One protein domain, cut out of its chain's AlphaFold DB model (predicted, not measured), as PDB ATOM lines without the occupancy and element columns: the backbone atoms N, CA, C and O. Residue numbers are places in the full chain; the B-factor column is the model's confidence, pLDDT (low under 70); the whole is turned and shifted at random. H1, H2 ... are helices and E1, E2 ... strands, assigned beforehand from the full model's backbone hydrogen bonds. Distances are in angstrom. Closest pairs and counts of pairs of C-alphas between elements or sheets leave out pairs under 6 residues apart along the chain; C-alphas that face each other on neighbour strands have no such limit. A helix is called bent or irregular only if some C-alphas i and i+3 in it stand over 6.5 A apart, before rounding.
ATOM      1  N   LYS A  53     -22.576  42.258  -4.509       32.97
ATOM      2  CA  LYS A  53     -22.730  43.694  -4.196       32.97
ATOM      3  C   LYS A  53     -21.560  44.558  -4.695       32.97
ATOM      4  O   LYS A  53     -21.735  45.756  -4.886       32.97
ATOM      5  N   VAL A  54     -20.398  43.951  -4.948       43.84
ATOM      6  CA  VAL A  54     -19.228  44.606  -5.566       43.84
ATOM      7  C   VAL A  54     -19.439  44.872  -7.065       43.84
ATOM      8  O   VAL A  54     -18.896  45.846  -7.573       43.84
ATOM      9  N   VAL A  55     -20.279  44.087  -7.755       45.75
ATOM     10  CA  VAL A  55     -20.538  44.221  -9.206       45.75
ATOM     11  C   VAL A  55     -21.103  45.606  -9.552       45.75
ATOM     12  O   VAL A  55     -20.512  46.303 -10.368       45.75
ATOM     13  N   ALA A  56     -22.146  46.045  -8.837       39.66
ATOM     14  CA  ALA A  56     -22.850  47.301  -9.120       39.66
ATOM     15  C   ALA A  56     -22.100  48.577  -8.692       39.66
ATOM     16  O   ALA A  56     -22.359  49.674  -9.185       39.66
ATOM     17  N   GLY A  57     -21.172  48.454  -7.739       36.50
ATOM     18  CA  GLY A  57     -20.375  49.579  -7.240       36.50
ATOM     19  C   GLY A  57     -19.044  49.760  -7.969       36.50
ATOM     20  O   GLY A  57     -18.527  50.876  -8.031       36.50
ATOM     21  N   ALA A  58     -18.477  48.685  -8.522       41.62
ATOM     22  CA  ALA A  58     -17.153  48.713  -9.131       41.62
ATOM     23  C   ALA A  58     -17.159  49.491 -10.457       41.62
ATOM     24  O   ALA A  58     -16.357  50.411 -10.611       41.62
ATOM     25  N   LEU A  59     -18.097  49.203 -11.368       48.03
ATOM     26  CA  LEU A  59     -18.211  49.941 -12.634       48.03
ATOM     27  C   LEU A  59     -18.497  51.433 -12.390       48.03
ATOM     28  O   LEU A  59     -17.919  52.300 -13.035       48.03
ATOM     29  N   ASN A  60     -19.335  51.743 -11.399       44.12
ATOM     30  CA  ASN A  60     -19.857  53.093 -11.186       44.12
ATOM     31  C   ASN A  60     -18.913  54.033 -10.401       44.12
ATOM     32  O   ASN A  60     -19.084  55.250 -10.450       44.12
ATOM     33  N   SER A  61     -17.936  53.496  -9.657       43.12
ATOM     34  CA  SER A  61     -17.016  54.287  -8.813       43.12
ATOM     35  C   SER A  61     -15.676  54.629  -9.476       43.12
ATOM     36  O   SER A  61     -14.912  55.409  -8.911       43.12
ATOM     37  N   GLN A  62     -15.375  54.059 -10.649       51.47
ATOM     38  CA  GLN A  62     -14.074  54.220 -11.320       51.47
ATOM     39  C   GLN A  62     -14.161  54.414 -12.842       51.47
ATOM     40  O   GLN A  62     -13.126  54.426 -13.509       51.47
ATOM     41  N   ALA A  63     -15.364  54.553 -13.402       59.19
ATOM     42  CA  ALA A  63     -15.528  54.829 -14.820       59.19
ATOM     43  C   ALA A  63     -15.085  56.256 -15.158       59.19
ATOM     44  O   ALA A  63     -15.771  57.231 -14.839       59.19
ATOM     45  N   THR A  64     -13.943  56.350 -15.833       68.81
ATOM     46  CA  THR A  64     -13.353  57.611 -16.276       68.81
ATOM     47  C   THR A  64     -13.099  57.557 -17.775       68.81
ATOM     48  O   THR A  64     -12.349  56.700 -18.249       68.81
ATOM     49  N   ALA A  65     -13.727  58.460 -18.531       79.81
ATOM     50  CA  ALA A  65     -13.439  58.635 -19.952       79.81
ATOM     51  C   ALA A  65     -11.996  59.134 -20.151       79.81
ATOM     52  O   ALA A  65     -11.441  59.806 -19.282       79.81
ATOM     53  N   GLY A  66     -11.377  58.789 -21.282       86.56
ATOM     54  CA  GLY A  66     -10.017  59.236 -21.597       86.56
ATOM     55  C   GLY A  66      -8.913  58.560 -20.774       86.56
ATOM     56  O   GLY A  66      -7.898  59.181 -20.482       86.56
ATOM     57  N   LEU A  67      -9.081  57.289 -20.410       91.75
ATOM     58  CA  LEU A  67      -8.165  56.544 -19.549       91.75
ATOM     59  C   LEU A  67      -7.568  55.329 -20.270       91.75
ATOM     60  O   LEU A  67      -8.276  54.562 -20.922       91.75
ATOM     61  N   ILE A  68      -6.272  55.110 -20.067       95.62
ATOM     62  CA  ILE A  68      -5.572  53.852 -20.321       95.62
ATOM     63  C   ILE A  68      -5.209  53.226 -18.972       95.62
ATOM     64  O   ILE A  68      -4.657  53.884 -18.089       95.62
ATOM     65  N   LEU A  69      -5.470  51.933 -18.817       95.00
ATOM     66  CA  LEU A  69      -4.967  51.128 -17.710       95.00
ATOM     67  C   LEU A  69      -3.925  50.153 -18.237       95.00
ATOM     68  O   LEU A  69      -4.210  49.412 -19.172       95.00
ATOM     69  N   VAL A  70      -2.760  50.104 -17.598       96.19
ATOM     70  CA  VAL A  70      -1.761  49.058 -17.839       96.19
ATOM     71  C   VAL A  70      -1.553  48.300 -16.543       96.19
ATOM     72  O   VAL A  70      -1.268  48.882 -15.494       96.19
ATOM     73  N   GLY A  71      -1.714  46.986 -16.592       93.62
ATOM     74  CA  GLY A  71      -1.614  46.167 -15.400       93.62
ATOM     75  C   GLY A  71      -1.934  44.715 -15.668       93.62
ATOM     76  O   GLY A  71      -2.283  44.326 -16.780       93.62
ATOM     77  N   ALA A  72      -1.781  43.909 -14.633       92.81
ATOM     78  CA  ALA A  72      -1.985  42.482 -14.753       92.81
ATOM     79  C   ALA A  72      -3.446  42.126 -14.454       92.81
ATOM     80  O   ALA A  72      -4.047  42.686 -13.527       92.81
ATOM     81  N   VAL A  73      -4.032  41.234 -15.252       92.62
ATOM     82  CA  VAL A  73      -5.438  40.846 -15.083       92.62
ATOM     83  C   VAL A  73      -5.627  39.961 -13.858       92.62
ATOM     84  O   VAL A  73      -4.816  39.095 -13.538       92.62
ATOM     85  N   GLY A  74      -6.729  40.180 -13.158       90.06
ATOM     86  CA  GLY A  74      -7.201  39.321 -12.087       90.06
ATOM     87  C   GLY A  74      -8.031  38.148 -12.615       90.06
ATOM     88  O   GLY A  74      -8.012  37.842 -13.809       90.06
ATOM     89  N   PRO A  75      -8.788  37.488 -11.725       88.88
ATOM     90  CA  PRO A  75      -9.730  36.452 -12.121       88.88
ATOM     91  C   PRO A  75     -10.830  36.992 -13.038       88.88
ATOM     92  O   PRO A  75     -11.291  38.127 -12.881       88.88
ATOM     93  N   LEU A  76     -11.259  36.172 -13.994       90.75
ATOM     94  CA  LEU A  76     -12.395  36.469 -14.860       90.75
ATOM     95  C   LEU A  76     -13.698  36.065 -14.177       90.75
ATOM     96  O   LEU A  76     -13.852  34.927 -13.732       90.75
ATOM     97  N   ARG A  77     -14.682  36.962 -14.210       89.88
ATOM     98  CA  ARG A  77     -16.082  36.612 -14.008       89.88
ATOM     99  C   ARG A  77     -16.808  36.651 -15.346       89.88
ATOM    100  O   ARG A  77     -17.087  37.728 -15.871       89.88
ATOM    101  N   LYS A  78     -17.114  35.469 -15.883       92.12
ATOM    102  CA  LYS A  78     -17.996  35.334 -17.050       92.12
ATOM    103  C   LYS A  78     -19.404  35.781 -16.662       92.12
ATOM    104  O   LYS A  78     -19.829  35.518 -15.538       92.12
ATOM    105  N   LEU A  79     -20.079  36.471 -17.573       88.94
ATOM    106  CA  LEU A  79     -21.446  36.943 -17.377       88.94
ATOM    107  C   LEU A  79     -22.392  36.130 -18.251       88.94
ATOM    108  O   LEU A  79     -22.152  35.987 -19.453       88.94
ATOM    109  N   ASP A  80     -23.477  35.633 -17.665       91.12
ATOM    110  CA  ASP A  80     -24.606  35.125 -18.443       91.12
ATOM    111  C   ASP A  80     -25.421  36.275 -19.068       91.12
ATOM    112  O   ASP A  80     -25.166  37.455 -18.831       91.12
ATOM    113  N   GLU A  81     -26.406  35.957 -19.908       88.50
ATOM    114  CA  GLU A  81     -27.206  36.983 -20.587       88.50
ATOM    115  C   GLU A  81     -27.984  37.890 -19.618       88.50
ATOM    116  O   GLU A  81     -28.079  39.100 -19.836       88.50
ATOM    117  N   ALA A  82     -28.514  37.341 -18.524       89.56
ATOM    118  CA  ALA A  82     -29.243  38.124 -17.534       89.56
ATOM    119  C   ALA A  82     -28.300  39.076 -16.781       89.56
ATOM    120  O   ALA A  82     -28.662  40.221 -16.498       89.56
ATOM    121  N   GLU A  83     -27.082  38.633 -16.480       90.25
ATOM    122  CA  GLU A  83     -26.029  39.453 -15.895       90.25
ATOM    123  C   GLU A  83     -25.517  40.523 -16.872       90.25
ATOM    124  O   GLU A  83     -25.321  41.664 -16.456       90.25
ATOM    125  N   ARG A  84     -25.382  40.217 -18.171       89.19
ATOM    126  CA  ARG A  84     -25.015  41.203 -19.206       89.19
ATOM    127  C   ARG A  84     -26.053  42.310 -19.341       89.19
ATOM    128  O   ARG A  84     -25.688  43.479 -19.403       89.19
ATOM    129  N   ASN A  85     -27.338  41.964 -19.306       88.81
ATOM    130  CA  ASN A  85     -28.418  42.952 -19.316       88.81
ATOM    131  C   ASN A  85     -28.379  43.880 -18.090       88.81
ATOM    132  O   ASN A  85     -28.611  45.081 -18.212       88.81
ATOM    133  N   LYS A  86     -28.043  43.348 -16.909       88.62
ATOM    134  CA  LYS A  86     -27.859  44.166 -15.699       88.62
ATOM    135  C   LYS A  86     -26.635  45.072 -15.804       88.62
ATOM    136  O   LYS A  86     -26.741  46.256 -15.505       88.62
ATOM    137  N   ALA A  87     -25.509  44.540 -16.278       87.31
ATOM    138  CA  ALA A  87     -24.293  45.318 -16.498       87.31
ATOM    139  C   ALA A  87     -24.512  46.445 -17.521       87.31
ATOM    140  O   ALA A  87     -24.004  47.547 -17.333       87.31
ATOM    141  N   TYR A  88     -25.328  46.214 -18.555       90.00
ATOM    142  CA  TYR A  88     -25.716  47.262 -19.496       90.00
ATOM    143  C   TYR A  88     -26.495  48.397 -18.817       90.00
ATOM    144  O   TYR A  88     -26.204  49.567 -19.048       90.00
ATOM    145  N   ALA A  89     -27.450  48.078 -17.938       90.00
ATOM    146  CA  ALA A  89     -28.196  49.100 -17.203       90.00
ATOM    147  C   ALA A  89     -27.283  49.974 -16.321       90.00
ATOM    148  O   ALA A  89     -27.533  51.168 -16.166       90.00
ATOM    149  N   GLU A  90     -26.211  49.404 -15.769       85.38
ATOM    150  CA  GLU A  90     -25.185  50.153 -15.033       85.38
ATOM    151  C   GLU A  90     -24.317  51.001 -15.967       85.38
ATOM    152  O   GLU A  90     -24.054  52.166 -15.674       85.38
ATOM    153  N   TYR A  91     -23.921  50.453 -17.116       85.94
ATOM    154  CA  TYR A  91     -23.196  51.190 -18.149       85.94
ATOM    155  C   TYR A  91     -23.972  52.420 -18.637       85.94
ATOM    156  O   TYR A  91     -23.388  53.493 -18.738       85.94
ATOM    157  N   VAL A  92     -25.288  52.318 -18.843       89.69
ATOM    158  CA  VAL A  92     -26.126  53.471 -19.221       89.69
ATOM    159  C   VAL A  92     -26.078  54.579 -18.162       89.69
ATOM    160  O   VAL A  92     -26.007  55.752 -18.511       89.69
ATOM    161  N   GLN A  93     -26.048  54.236 -16.868       86.94
ATOM    162  CA  GLN A  93     -25.903  55.242 -15.804       86.94
ATOM    163  C   GLN A  93     -24.539  55.933 -15.834       86.94
ATOM    164  O   GLN A  93     -24.423  57.088 -15.433       86.94
ATOM    165  N   ILE A  94     -23.498  55.220 -16.263       83.25
ATOM    166  CA  ILE A  94     -22.161  55.783 -16.433       83.25
ATOM    167  C   ILE A  94     -22.143  56.705 -17.657       83.25
ATOM    168  O   ILE A  94     -21.681  57.837 -17.542       83.25
ATOM    169  N   ALA A  95     -22.691  56.254 -18.788       86.50
ATOM    170  CA  ALA A  95     -22.789  57.048 -20.008       86.50
ATOM    171  C   ALA A  95     -23.541  58.364 -19.760       86.50
ATOM    172  O   ALA A  95     -23.031  59.421 -20.108       86.50
ATOM    173  N   GLU A  96     -24.672  58.328 -19.045       87.69
ATOM    174  CA  GLU A  96     -25.453  59.523 -18.690       87.69
ATOM    175  C   GLU A  96     -24.661  60.523 -17.827       87.69
ATOM    176  O   GLU A  96     -24.870  61.728 -17.921       87.69
ATOM    177  N   LYS A  97     -23.718  60.061 -16.992       84.62
ATOM    178  CA  LYS A  97     -22.849  60.967 -16.218       84.62
ATOM    179  C   LYS A  97     -21.859  61.719 -17.104       84.62
ATOM    180  O   LYS A  97     -21.526  62.860 -16.790       84.62
ATOM    181  N   TRP A  98     -21.360  61.071 -18.155       81.94
ATOM    182  CA  TRP A  98     -20.378  61.650 -19.073       81.94
ATOM    183  C   TRP A  98     -21.038  62.459 -20.194       81.94
ATOM    184  O   TRP A  98     -20.511  63.506 -20.566       81.94
ATOM    185  N   HIS A  99     -22.214  62.030 -20.662       85.19
ATOM    186  CA  HIS A  99     -22.985  62.666 -21.733       85.19
ATOM    187  C   HIS A  99     -24.473  62.781 -21.356       85.19
ATOM    188  O   HIS A  99     -25.298  62.030 -21.880       85.19
ATOM    189  N   PRO A 100     -24.851  63.723 -20.468       87.06
ATOM    190  CA  PRO A 100     -26.234  63.857 -20.018       87.06
ATOM    191  C   PRO A 100     -27.216  64.105 -21.166       87.06
ATOM    192  O   PRO A 100     -26.985  64.966 -22.022       87.06
ATOM    193  N   GLY A 101     -28.333  63.378 -21.167       85.81
ATOM    194  CA  GLY A 101     -29.381  63.482 -22.182       85.81
ATOM    195  C   GLY A 101     -29.012  62.903 -23.550       85.81
ATOM    196  O   GLY A 101     -29.786  63.064 -24.496       85.81
ATOM    197  N   GLN A 102     -27.862  62.234 -23.673       88.94
ATOM    198  CA  GLN A 102     -27.467  61.518 -24.883       88.94
ATOM    199  C   GLN A 102     -27.612  60.006 -24.676       88.94
ATOM    200  O   GLN A 102     -27.362  59.498 -23.583       88.94
ATOM    201  N   PRO A 103     -28.019  59.252 -25.711       88.56
ATOM    202  CA  PRO A 103     -28.004  57.801 -25.625       88.56
ATOM    203  C   PRO A 103     -26.566  57.295 -25.457       88.56
ATOM    204  O   PRO A 103     -25.634  57.857 -26.032       88.56
ATOM    205  N   ALA A 104     -26.405  56.198 -24.713       88.44
ATOM    206  CA  ALA A 104     -25.126  55.504 -24.616       88.44
ATOM    207  C   ALA A 104     -24.617  55.101 -26.012       88.44
ATOM    208  O   ALA A 104     -25.399  54.691 -26.874       88.44
ATOM    209  N   ILE A 105     -23.305  55.203 -26.223       88.88
ATOM    210  CA  ILE A 105     -22.659  54.957 -27.517       88.88
ATOM    211  C   ILE A 105     -22.808  53.495 -27.936       88.88
ATOM    212  O   ILE A 105     -23.027  53.207 -29.112       88.88
ATOM    213  N   VAL A 106     -22.691  52.567 -26.987       86.94
ATOM    214  CA  VAL A 106     -22.888  51.136 -27.232       86.94
ATOM    215  C   VAL A 106     -24.349  50.794 -26.971       86.94
ATOM    216  O   VAL A 106     -24.872  51.054 -25.889       86.94
ATOM    217  N   SER A 107     -25.018  50.181 -27.948       91.38
ATOM    218  CA  SER A 107     -26.404  49.742 -27.779       91.38
ATOM    219  C   SER A 107     -26.501  48.537 -26.837       91.38
ATOM    220  O   SER A 107     -25.550  47.772 -26.685       91.38
ATOM    221  N   GLN A 108     -27.676  48.296 -26.244       91.94
ATOM    222  CA  GLN A 108     -27.895  47.107 -25.406       91.94
ATOM    223  C   GLN A 108     -27.600  45.811 -26.154       91.94
ATOM    224  O   GLN A 108     -27.001  44.888 -25.604       91.94
ATOM    225  N   LYS A 109     -28.033  45.744 -27.415       92.12
ATOM    226  CA  LYS A 109     -27.846  44.573 -28.265       92.12
ATOM    227  C   LYS A 109     -26.360  44.295 -28.476       92.12
ATOM    228  O   LYS A 109     -25.935  43.157 -28.292       92.12
ATOM    229  N   ASP A 110     -25.593  45.326 -28.817       90.81
ATOM    230  CA  ASP A 110     -24.161  45.186 -29.088       90.81
ATOM    231  C   ASP A 110     -23.402  44.888 -27.796       90.81
ATOM    232  O   ASP A 110     -22.591  43.970 -27.760       90.81
ATOM    233  N   PHE A 111     -23.757  45.542 -26.686       90.94
ATOM    234  CA  PHE A 111     -23.177  45.251 -25.377       90.94
ATOM    235  C   PHE A 111     -23.381  43.784 -24.978       90.94
ATOM    236  O   PHE A 111     -22.437  43.108 -24.583       90.94
ATOM    237  N   VAL A 112     -24.604  43.259 -25.096       90.12
ATOM    238  CA  VAL A 112     -24.913  41.865 -24.732       90.12
ATOM    239  C   VAL A 112     -24.226  40.864 -25.666       90.12
ATOM    240  O   VAL A 112     -23.865  39.776 -25.215       90.12
ATOM    241  N   ALA A 113     -24.040  41.213 -26.940       90.06
ATOM    242  CA  ALA A 113     -23.350  40.370 -27.912       90.06
ATOM    243  C   ALA A 113     -21.825  40.366 -27.710       90.06
ATOM    244  O   ALA A 113     -21.182  39.317 -27.798       90.06
ATOM    245  N   GLU A 114     -21.238  41.523 -27.420       90.00
ATOM    246  CA  GLU A 114     -19.789  41.708 -27.391       90.00
ATOM    247  C   GLU A 114     -19.180  41.448 -26.021       90.00
ATOM    248  O   GLU A 114     -18.065  40.937 -25.948       90.00
ATOM    249  N   VAL A 115     -19.877  41.763 -24.930       91.75
ATOM    250  CA  VAL A 115     -19.344  41.606 -23.573       91.75
ATOM    251  C   VAL A 115     -19.465  40.158 -23.127       91.75
ATOM    252  O   VAL A 115     -20.546  39.579 -23.152       91.75
ATOM    253  N   GLY A 116     -18.359  39.574 -22.675       90.44
ATOM    254  CA  GLY A 116     -18.327  38.201 -22.168       90.44
ATOM    255  C   GLY A 116     -18.131  38.079 -20.667       90.44
ATOM    256  O   GLY A 116     -18.515  37.083 -20.050       90.44
ATOM    257  N   GLY A 117     -17.553  39.105 -20.054       91.38
ATOM    258  CA  GLY A 117     -17.282  39.106 -18.633       91.38
ATOM    259  C   GLY A 117     -16.693  40.418 -18.154       91.38
ATOM    260  O   GLY A 117     -16.524  41.371 -18.915       91.38
ATOM    261  N   TRP A 118     -16.330  40.437 -16.882       90.12
ATOM    262  CA  TRP A 118     -15.491  41.483 -16.320       90.12
ATOM    263  C   TRP A 118     -14.359  40.868 -15.506       90.12
ATOM    264  O   TRP A 118     -14.434  39.735 -15.022       90.12
ATOM    265  N   THR A 119     -13.288  41.632 -15.369       90.44
ATOM    266  CA  THR A 119     -12.154  41.309 -14.510       90.44
ATOM    267  C   THR A 119     -11.681  42.581 -13.812       90.44
ATOM    268  O   THR A 119     -12.289  43.644 -13.935       90.44
ATOM    269  N   SER A 120     -10.592  42.483 -13.064       89.75
ATOM    270  CA  SER A 120      -9.886  43.642 -12.535       89.75
ATOM    271  C   SER A 120      -8.489  43.715 -13.127       89.75
ATOM    272  O   SER A 120      -7.835  42.685 -13.247       89.75
ATOM    273  N   ILE A 121      -8.016  44.913 -13.445       90.12
ATOM    274  CA  ILE A 121      -6.616  45.169 -13.767       90.12
ATOM    275  C   ILE A 121      -5.941  45.712 -12.522       90.12
ATOM    276  O   ILE A 121      -6.339  46.744 -11.978       90.12
ATOM    277  N   GLU A 122      -4.902  45.022 -12.071       88.50
ATOM    278  CA  GLU A 122      -4.054  45.492 -10.991       88.50
ATOM    279  C   GLU A 122      -2.959  46.406 -11.551       88.50
ATOM    280  O   GLU A 122      -2.009  45.961 -12.199       88.50
ATOM    281  N   THR A 123      -3.088  47.699 -11.276       85.19
ATOM    282  CA  THR A 123      -2.182  48.755 -11.767       85.19
ATOM    283  C   THR A 123      -1.042  49.056 -10.800       85.19
ATOM    284  O   THR A 123      -0.013  49.585 -11.202       85.19
ATOM    285  N   PHE A 124      -1.197  48.696  -9.526       76.25
ATOM    286  CA  PHE A 124      -0.170  48.864  -8.506       76.25
ATOM    287  C   PHE A 124      -0.404  47.881  -7.361       76.25
ATOM    288  O   PHE A 124      -1.548  47.619  -6.990       76.25
ATOM    289  N   SER A 125       0.670  47.374  -6.768       67.38
ATOM    290  CA  SER A 125       0.608  46.471  -5.621       67.38
ATOM    291  C   SER A 125       1.829  46.658  -4.736       67.38
ATOM    292  O   SER A 125       2.954  46.554  -5.223       67.38
ATOM    293  N   VAL A 126       1.609  46.847  -3.437       62.31
ATOM    294  CA  VAL A 126       2.641  46.645  -2.417       62.31
ATOM    295  C   VAL A 126       2.268  45.379  -1.647       62.31
ATOM    296  O   VAL A 126       1.226  45.375  -0.979       62.31
ATOM    297  N   PRO A 127       3.064  44.298  -1.748       57.25
ATOM    298  CA  PRO A 127       2.791  43.050  -1.041       57.25
ATOM    299  C   PRO A 127       2.532  43.281   0.454       57.25
ATOM    300  O   PRO A 127       3.276  44.002   1.112       57.25
ATOM    301  N   GLY A 128       1.457  42.690   0.985       47.38
ATOM    302  CA  GLY A 128       1.086  42.785   2.405       47.38
ATOM    303  C   GLY A 128       0.480  44.121   2.863       47.38
ATOM    304  O   GLY A 128       0.121  44.232   4.032       47.38
ATOM    305  N   LEU A 129       0.338  45.115   1.976       60.62
ATOM    306  CA  LEU A 129      -0.165  46.452   2.317       60.62
ATOM    307  C   LEU A 129      -1.464  46.784   1.581       60.62
ATOM    308  O   LEU A 129      -2.522  46.860   2.199       60.62
ATOM    309  N   PHE A 130      -1.400  46.992   0.266       62.03
ATOM    310  CA  PHE A 130      -2.575  47.281  -0.558       62.03
ATOM    311  C   PHE A 130      -2.278  47.082  -2.045       62.03
ATOM    312  O   PHE A 130      -1.128  47.112  -2.489       62.03
ATOM    313  N   ASN A 131      -3.339  46.945  -2.834       66.12
ATOM    314  CA  ASN A 131      -3.290  46.964  -4.287       66.12
ATOM    315  C   ASN A 131      -4.339  47.922  -4.862       66.12
ATOM    316  O   ASN A 131      -5.400  48.149  -4.285       66.12
ATOM    317  N   LEU A 132      -4.016  48.511  -6.011       74.00
ATOM    318  CA  LEU A 132      -4.928  49.338  -6.787       74.00
ATOM    319  C   LEU A 132      -5.421  48.524  -7.973       74.00
ATOM    320  O   LEU A 132      -4.698  48.287  -8.945       74.00
ATOM    321  N   ARG A 133      -6.679  48.105  -7.868       81.75
ATOM    322  CA  ARG A 133      -7.394  47.356  -8.895       81.75
ATOM    323  C   ARG A 133      -8.489  48.221  -9.494       81.75
ATOM    324  O   ARG A 133      -9.176  48.928  -8.757       81.75
ATOM    325  N   ALA A 134      -8.638  48.141 -10.808       82.69
ATOM    326  CA  ALA A 134      -9.716  48.789 -11.534       82.69
ATOM    327  C   ALA A 134     -10.540  47.749 -12.301       82.69
ATOM    328  O   ALA A 134      -9.948  46.880 -12.947       82.69
ATOM    329  N   PRO A 135     -11.878  47.780 -12.204       84.94
ATOM    330  CA  PRO A 135     -12.734  46.864 -12.938       84.94
ATOM    331  C   PRO A 135     -12.701  47.208 -14.425       84.94
ATOM    332  O   PRO A 135     -12.746  48.378 -14.802       84.94
ATOM    333  N   VAL A 136     -12.641  46.181 -15.263       90.31
ATOM    334  CA  VAL A 136     -12.676  46.321 -16.718       90.31
ATOM    335  C   VAL A 136     -13.567  45.257 -17.327       90.31
ATOM    336  O   VAL A 136     -13.679  44.138 -16.816       90.31
ATOM    337  N   VAL A 137     -14.182  45.607 -18.445       92.12
ATOM    338  CA  VAL A 137     -14.996  44.703 -19.243       92.12
ATOM    339  C   VAL A 137     -14.115  43.939 -20.225       92.12
ATOM    340  O   VAL A 137     -13.124  44.452 -20.748       92.12
ATOM    341  N   VAL A 138     -14.472  42.680 -20.460       93.19
ATOM    342  CA  VAL A 138     -13.782  41.775 -21.376       93.19
ATOM    343  C   VAL A 138     -14.749  41.361 -22.476       93.19
ATOM    344  O   VAL A 138     -15.881  40.952 -22.194       93.19
ATOM    345  N   ARG A 139     -14.300  41.442 -23.731       93.44
ATOM    346  CA  ARG A 139     -15.091  40.991 -24.878       93.44
ATOM    347  C   ARG A 139     -15.172  39.465 -24.910       93.44
ATOM    348  O   ARG A 139     -14.215  38.785 -24.552       93.44
ATOM    349  N   ASN A 140     -16.280  38.924 -25.408       91.94
ATOM    350  CA  ASN A 140     -16.478  37.489 -25.627       91.94
ATOM    351  C   ASN A 140     -15.326  36.869 -26.428       91.94
ATOM    352  O   ASN A 140     -14.826  35.811 -26.060       91.94
ATOM    353  N   ALA A 141     -14.861  37.564 -27.470       93.31
ATOM    354  CA  ALA A 141     -13.763  37.113 -28.325       93.31
ATOM    355  C   ALA A 141     -12.410  36.982 -27.595       93.31
ATOM    356  O   ALA A 141     -11.537  36.250 -28.057       93.31
ATOM    357  N   ASP A 142     -12.239  37.657 -26.454       93.75
ATOM    358  CA  ASP A 142     -10.974  37.698 -25.718       93.75
ATOM    359  C   ASP A 142     -10.946  36.745 -24.507       93.75
ATOM    360  O   ASP A 142      -9.907  36.590 -23.862       93.75
ATOM    361  N   LEU A 143     -12.068  36.087 -24.177       91.75
ATOM    362  CA  LEU A 143     -12.179  35.262 -22.965       91.75
ATOM    363  C   LEU A 143     -11.238  34.054 -22.963       91.75
ATOM    364  O   LEU A 143     -10.780  33.656 -21.895       91.75
ATOM    365  N   ASP A 144     -10.978  33.476 -24.133       90.81
ATOM    366  CA  ASP A 144     -10.133  32.284 -24.270       90.81
ATOM    367  C   ASP A 144      -8.693  32.637 -24.667       90.81
ATOM    368  O   ASP A 144      -7.809  31.781 -24.652       90.81
ATOM    369  N   THR A 145      -8.439  33.902 -25.016       92.31
ATOM    370  CA  THR A 145      -7.098  34.366 -25.369       92.31
ATOM    371  C   THR A 145      -6.380  34.930 -24.157       92.31
ATOM    372  O   THR A 145      -5.189  34.682 -24.026       92.31
ATOM    373  N   ILE A 146      -7.053  35.656 -23.262       95.44
ATOM    374  CA  ILE A 146      -6.437  36.259 -22.074       95.44
ATOM    375  C   ILE A 146      -6.203  35.200 -20.980       95.44
ATOM    376  O   ILE A 146      -7.121  34.509 -20.541       95.44
ATOM    377  N   GLY A 147      -4.969  35.111 -20.485       94.19
ATOM    378  CA  GLY A 147      -4.590  34.306 -19.328       94.19
ATOM    379  C   GLY A 147      -4.978  34.993 -18.021       94.19
ATOM    380  O   GLY A 147      -4.183  35.721 -17.437       94.19
ATOM    381  N   PHE A 148      -6.210  34.794 -17.557       91.94
ATOM    382  CA  PHE A 148      -6.686  35.374 -16.295       91.94
ATOM    383  C   PHE A 148      -6.033  34.730 -15.070       91.94
ATOM    384  O   PHE A 148      -5.749  33.531 -15.057       91.94
ATOM    385  N   ALA A 149      -5.857  35.509 -13.997       86.38
ATOM    386  CA  ALA A 149      -5.343  34.967 -12.745       86.38
ATOM    387  C   ALA A 149      -6.291  33.895 -12.190       86.38
ATOM    388  O   ALA A 149      -7.514  34.058 -12.199       86.38
ATOM    389  N   SER A 150      -5.741  32.829 -11.610       75.25
ATOM    390  CA  SER A 150      -6.574  31.902 -10.847       75.25
ATOM    391  C   SER A 150      -7.041  32.564  -9.543       75.25
ATOM    392  O   SER A 150      -6.271  33.231  -8.841       75.25
ATOM    393  N   THR A 151      -8.312  32.369  -9.180       63.56
ATOM    394  CA  THR A 151      -8.879  32.868  -7.913       63.56
ATOM    395  C   THR A 151      -8.084  32.361  -6.707       63.56
ATOM    396  O   THR A 151      -7.875  33.098  -5.750       63.56
ATOM    397  N   ALA A 152      -7.572  31.127  -6.782       56.81
ATOM    398  CA  ALA A 152      -6.712  30.554  -5.754       56.81
ATOM    399  C   ALA A 152      -5.295  31.166  -5.761       56.81
ATOM    400  O   ALA A 152      -4.820  31.608  -4.722       56.81
ATOM    401  N   GLY A 153      -4.614  31.255  -6.907       53.72
ATOM    402  CA  GLY A 153      -3.238  31.772  -6.971       53.72
ATOM    403  C   GLY A 153      -3.123  33.249  -6.580       53.72
ATOM    404  O   GLY A 153      -2.233  33.627  -5.815       53.72
ATOM    405  N   SER A 154      -4.072  34.077  -7.026       54.09
ATOM    406  CA  SER A 154      -4.086  35.521  -6.746       54.09
ATOM    407  C   SER A 154      -4.270  35.873  -5.264       54.09
ATOM    408  O   SER A 154      -3.874  36.960  -4.845       54.09
ATOM    409  N   MET A 155      -4.836  34.963  -4.463       49.44
ATOM    410  CA  MET A 155      -5.084  35.167  -3.031       49.44
ATOM    411  C   MET A 155      -3.901  34.745  -2.143       49.44
ATOM    412  O   MET A 155      -3.740  35.297  -1.060       49.44
ATOM    413  N   PHE A 156      -3.064  33.801  -2.595       42.38
ATOM    414  CA  PHE A 156      -1.994  33.209  -1.774       42.38
ATOM    415  C   PHE A 156      -0.573  33.524  -2.252       42.38
ATOM    416  O   PHE A 156       0.329  33.631  -1.428       42.38
ATOM    417  N   LEU A 157      -0.359  33.678  -3.560       50.53
ATOM    418  CA  LEU A 157       0.975  33.872  -4.144       50.53
ATOM    419  C   LEU A 157       1.167  35.269  -4.742       50.53
ATOM    420  O   LEU A 157       2.242  35.577  -5.250       50.53
ATOM    421  N   GLY A 158       0.121  36.102  -4.728       53.72
ATOM    422  CA  GLY A 158       0.118  37.369  -5.460       53.72
ATOM    423  C   GLY A 158       0.267  37.179  -6.973       53.72
ATOM    424  O   GLY A 158       0.607  38.133  -7.664       53.72
ATOM    425  N   THR A 159       0.040  35.963  -7.492       55.78
ATOM    426  CA  THR A 159       0.151  35.668  -8.924       55.78
ATOM    427  C   THR A 159      -0.959  36.397  -9.658       55.78
ATOM    428  O   THR A 159      -2.148  36.141  -9.432       55.78
ATOM    429  N   THR A 160      -0.559  37.320 -10.516       71.19
ATOM    430  CA  THR A 160      -1.440  38.025 -11.437       71.19
ATOM    431  C   THR A 160      -1.481  37.281 -12.772       71.19
ATOM    432  O   THR A 160      -0.580  36.505 -13.053       71.19
ATOM    433  N   GLY A 161      -2.524  37.469 -13.576       89.00
ATOM    434  CA  GLY A 161      -2.580  36.913 -14.926       89.00
ATOM    435  C   GLY A 161      -1.767  37.747 -15.916       89.00
ATOM    436  O   GLY A 161      -0.912  38.540 -15.518       89.00
ATOM    437  N   ASP A 162      -2.082  37.602 -17.203       95.25
ATOM    438  CA  ASP A 162      -1.473  38.350 -18.304       95.25
ATOM    439  C   ASP A 162      -1.359  39.853 -18.009       95.25
ATOM    440  O   ASP A 162      -2.262  40.484 -17.446       95.25
ATOM    441  N   LEU A 163      -0.264  40.455 -18.472       95.25
ATOM    442  CA  LEU A 163      -0.139  41.904 -18.520       95.25
ATOM    443  C   LEU A 163      -0.948  42.410 -19.713       95.25
ATOM    444  O   LEU A 163      -0.717  41.992 -20.849       95.25
ATOM    445  N   VAL A 164      -1.880  43.323 -19.469       97.06
ATOM    446  CA  VAL A 164      -2.772  43.858 -20.500       97.06
ATOM    447  C   VAL A 164      -2.805  45.381 -20.468       97.06
ATOM    448  O   VAL A 164      -2.486  46.013 -19.456       97.06
ATOM    449  N   ALA A 165      -3.246  45.955 -21.582       97.12
ATOM    450  CA  ALA A 165      -3.722  47.324 -21.656       97.12
ATOM    451  C   ALA A 165      -5.244  47.332 -21.824       97.12
ATOM    452  O   ALA A 165      -5.804  46.538 -22.585       97.12
ATOM    453  N   ALA A 166      -5.911  48.255 -21.142       95.81
ATOM    454  CA  ALA A 166      -7.324  48.551 -21.324       95.81
ATOM    455  C   ALA A 166      -7.525  50.042 -21.597       95.81
ATOM    456  O   ALA A 166      -6.760  50.870 -21.103       95.81
ATOM    457  N   LYS A 167      -8.553  50.377 -22.372       94.31
ATOM    458  CA  LYS A 167      -8.917  51.751 -22.737       94.31
ATOM    459  C   LYS A 167     -10.357  52.026 -22.350       94.31
ATOM    460  O   LYS A 167     -11.207  51.148 -22.511       94.31
ATOM    461  N   SER A 168     -10.642  53.232 -21.868       91.56
ATOM    462  CA  SER A 168     -12.024  53.693 -21.811       91.56
ATOM    463  C   SER A 168     -12.511  54.200 -23.159       91.56
ATOM    464  O   SER A 168     -11.769  54.823 -23.920       91.56
ATOM    465  N   ASN A 169     -13.782  53.931 -23.445       88.38
ATOM    466  CA  ASN A 169     -14.506  54.641 -24.487       88.38
ATOM    467  C   ASN A 169     -14.935  56.038 -23.987       88.38
ATOM    468  O   ASN A 169     -14.667  56.427 -22.846       88.38
ATOM    469  N   LEU A 170     -15.615  56.797 -24.849       86.94
ATOM    470  CA  LEU A 170     -16.086  58.144 -24.514       86.94
ATOM    471  C   LEU A 170     -17.142  58.155 -23.398       86.94
ATOM    472  O   LEU A 170     -17.267  59.163 -22.712       86.94
ATOM    473  N   ASP A 171     -17.844  57.044 -23.179       83.94
ATOM    474  CA  ASP A 171     -18.805  56.885 -22.082       83.94
ATOM    475  C   ASP A 171     -18.135  56.470 -20.765       83.94
ATOM    476  O   ASP A 171     -18.816  56.258 -19.769       83.94
ATOM    477  N   GLY A 172     -16.810  56.296 -20.735       82.88
ATOM    478  CA  GLY A 172     -16.078  55.867 -19.542       82.88
ATOM    479  C   GLY A 172     -16.108  54.359 -19.271       82.88
ATOM    480  O   GLY A 172     -15.553  53.919 -18.263       82.88
ATOM    481  N   LEU A 173     -16.692  53.547 -20.161       86.38
ATOM    482  CA  LEU A 173     -16.597  52.087 -20.096       86.38
ATOM    483  C   LEU A 173     -15.173  51.661 -20.441       86.38
ATOM    484  O   LEU A 173     -14.704  51.936 -21.541       86.38
ATOM    485  N   VAL A 174     -14.499  50.970 -19.521       90.25
ATOM    486  CA  VAL A 174     -13.125  50.491 -19.715       90.25
ATOM    487  C   VAL A 174     -13.137  49.053 -20.223       90.25
ATOM    488  O   VAL A 174     -13.655  48.167 -19.541       90.25
ATOM    489  N   LEU A 175     -12.532  48.809 -21.385       91.44
ATOM    490  CA  LEU A 175     -12.422  47.485 -21.998       91.44
ATOM    491  C   LEU A 175     -10.962  47.088 -22.189       91.44
ATOM    492  O   LEU A 175     -10.125  47.935 -22.507       91.44
ATOM    493  N   VAL A 176     -10.661  45.797 -22.039       94.44
ATOM    494  CA  VAL A 176      -9.343  45.267 -22.413       94.44
ATOM    495  C   VAL A 176      -9.127  45.472 -23.913       94.44
ATOM    496  O   VAL A 176      -9.895  44.980 -24.734       94.44
ATOM    497  N   ASP A 177      -8.080  46.217 -24.255       94.69
ATOM    498  CA  ASP A 177      -7.708  46.544 -25.633       94.69
ATOM    499  C   ASP A 177      -6.769  45.475 -26.198       94.69
ATOM    500  O   ASP A 177      -6.977  44.974 -27.306       94.69
ATOM    501  N   ARG A 178      -5.746  45.101 -25.416       95.44
ATOM    502  CA  ARG A 178      -4.665  44.224 -25.871       95.44
ATOM    503  C   ARG A 178      -4.003  43.460 -24.729       95.44
ATOM    504  O   ARG A 178      -3.720  44.025 -23.674       95.44
ATOM    505  N   VAL A 179      -3.647  42.200 -24.991       97.19
ATOM    506  CA  VAL A 179      -2.660  41.466 -24.184       97.19
ATOM    507  C   VAL A 179      -1.254  41.916 -24.566       97.19
ATOM    508  O   VAL A 179      -0.859  41.790 -25.722       97.19
ATOM    509  N   LEU A 180      -0.509  42.439 -23.596       96.88
ATOM    510  CA  LEU A 180       0.855  42.932 -23.782       96.88
ATOM    511  C   LEU A 180       1.878  41.815 -23.589       96.88
ATOM    512  O   LEU A 180       2.754  41.645 -24.431       96.88
ATOM    513  N   CYS A 181       1.742  41.049 -22.503       96.25
ATOM    514  CA  CYS A 181       2.635  39.943 -22.162       96.25
ATOM    515  C   CYS A 181       1.837  38.783 -21.565       96.25
ATOM    516  O   CYS A 181       0.951  38.997 -20.735       96.25
ATOM    517  N   LYS A 182       2.181  37.557 -21.968       95.00
ATOM    518  CA  LYS A 182       1.605  36.327 -21.416       95.00
ATOM    519  C   LYS A 182       2.320  35.933 -20.137       95.00
ATOM    520  O   LYS A 182       3.526  35.725 -20.187       95.00
ATOM    521  N   ASP A 183       1.594  35.774 -19.033       89.94
ATOM    522  CA  ASP A 183       2.199  35.328 -17.762       89.94
ATOM    523  C   ASP A 183       2.814  33.921 -17.886       89.94
ATOM    524  O   ASP A 183       3.832  33.606 -17.278       89.94
ATOM    525  N   SER A 184       2.253  33.092 -18.771       89.69
ATOM    526  CA  SER A 184       2.772  31.757 -19.081       89.69
ATOM    527  C   SER A 184       4.013  31.739 -19.984       89.69
ATOM    528  O   SER A 184       4.590  30.668 -20.184       89.69
ATOM    529  N   ALA A 185       4.421  32.874 -20.562       91.06
ATOM    530  CA  ALA A 185       5.576  32.925 -21.452       91.06
ATOM    531  C   ALA A 185       6.896  33.002 -20.669       91.06
ATOM    532  O   ALA A 185       7.015  33.706 -19.666       91.06
ATOM    533  N   ALA A 186       7.918  32.292 -21.156       91.50
ATOM    534  CA  ALA A 186       9.228  32.231 -20.505       91.50
ATOM    535  C   ALA A 186       9.934  33.600 -20.430       91.50
ATOM    536  O   ALA A 186      10.715  33.843 -19.512       91.50
ATOM    537  N   ASP A 187       9.636  34.497 -21.370       93.00
ATOM    538  CA  ASP A 187      10.172  35.853 -21.485       93.00
ATOM    539  C   ASP A 187       9.264  36.921 -20.848       93.00
ATOM    540  O   ASP A 187       9.471  38.115 -21.067       93.00
ATOM    541  N   TYR A 188       8.276  36.533 -20.026       89.88
ATOM    542  CA  TYR A 188       7.322  37.471 -19.420       89.88
ATOM    543  C   TYR A 188       8.003  38.662 -18.733       89.88
ATOM    544  O   TYR A 188       7.558  39.796 -18.894       89.88
TER     545      TYR A 188
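This is residues 53 to 188 of the 233 residues of an uncharacterized protein of Ralstonia pickettii (UniProt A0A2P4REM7). One antiparallel sheet of five strands folds back on itself as a small, nearly closed half barrel, with edge strands E3 and E5 coming close. H1 crosses E3, H2 and H3 sit at one end, and H4 lies off the sheet. The 136 printed residues hold H1 E1 H2 H3 E2 E3 H4 E4 E5 along the chain, sheet order E3 E2 E1 E4 E5, class mixed helices and strands. The whole is compact, radius of gyration of the C-alphas 14.8 A, with an elongated outline of 47 by 30 by 27 A.

H1, residues 53 to 62, begins at C-alpha 53 (-22.730, 43.694, -4.196). E1 is 67 to 73, H2 81 to 98, 25.6 A long, and H3 108 to 114. E2, 115 to 126, is 30.9 A long; E3, 130 to 139, 28.1 A. H4 is 151 to 156, E4 163 to 168, and E5, 174 to 181, ends at C-alpha 181 (2.635, 39.943, -22.162).

In this folded sheet, one sheet bent back into two leaves, E3 and E2 face E4 and E5, with E1 as the hinge. Hairpin E2 and E3 has N 121 and O 134 at 2.8 A; E2 and E1, N 122 and O 72 at 2.9 A; E1 and E4, N 69 and O 166 at 2.8 A; hairpin E4 and E5, N 177 and O 165 at 2.8 A. H1 is on the sheet at a height of 9.6 A. H1 touches H2, the closest C-alphas being Asn 60 and Ile 94, 6.3 A. Every O i to N i+4 pair is within hydrogen-bond range in H2 and H3, but 2 of 6 in H1 and 0 of 2 in H4, where O i to N i+3 pairs number 1 of 7 and 2 of 3.

The C-alphas of Gly 101 and Ala 186, the two farthest apart, are 49.7 A apart. The printed part has no cut, and E3 to H4 is a long link. Residues 53 to 64, 125 to 131 and 151 to 159 have pLDDT under 70.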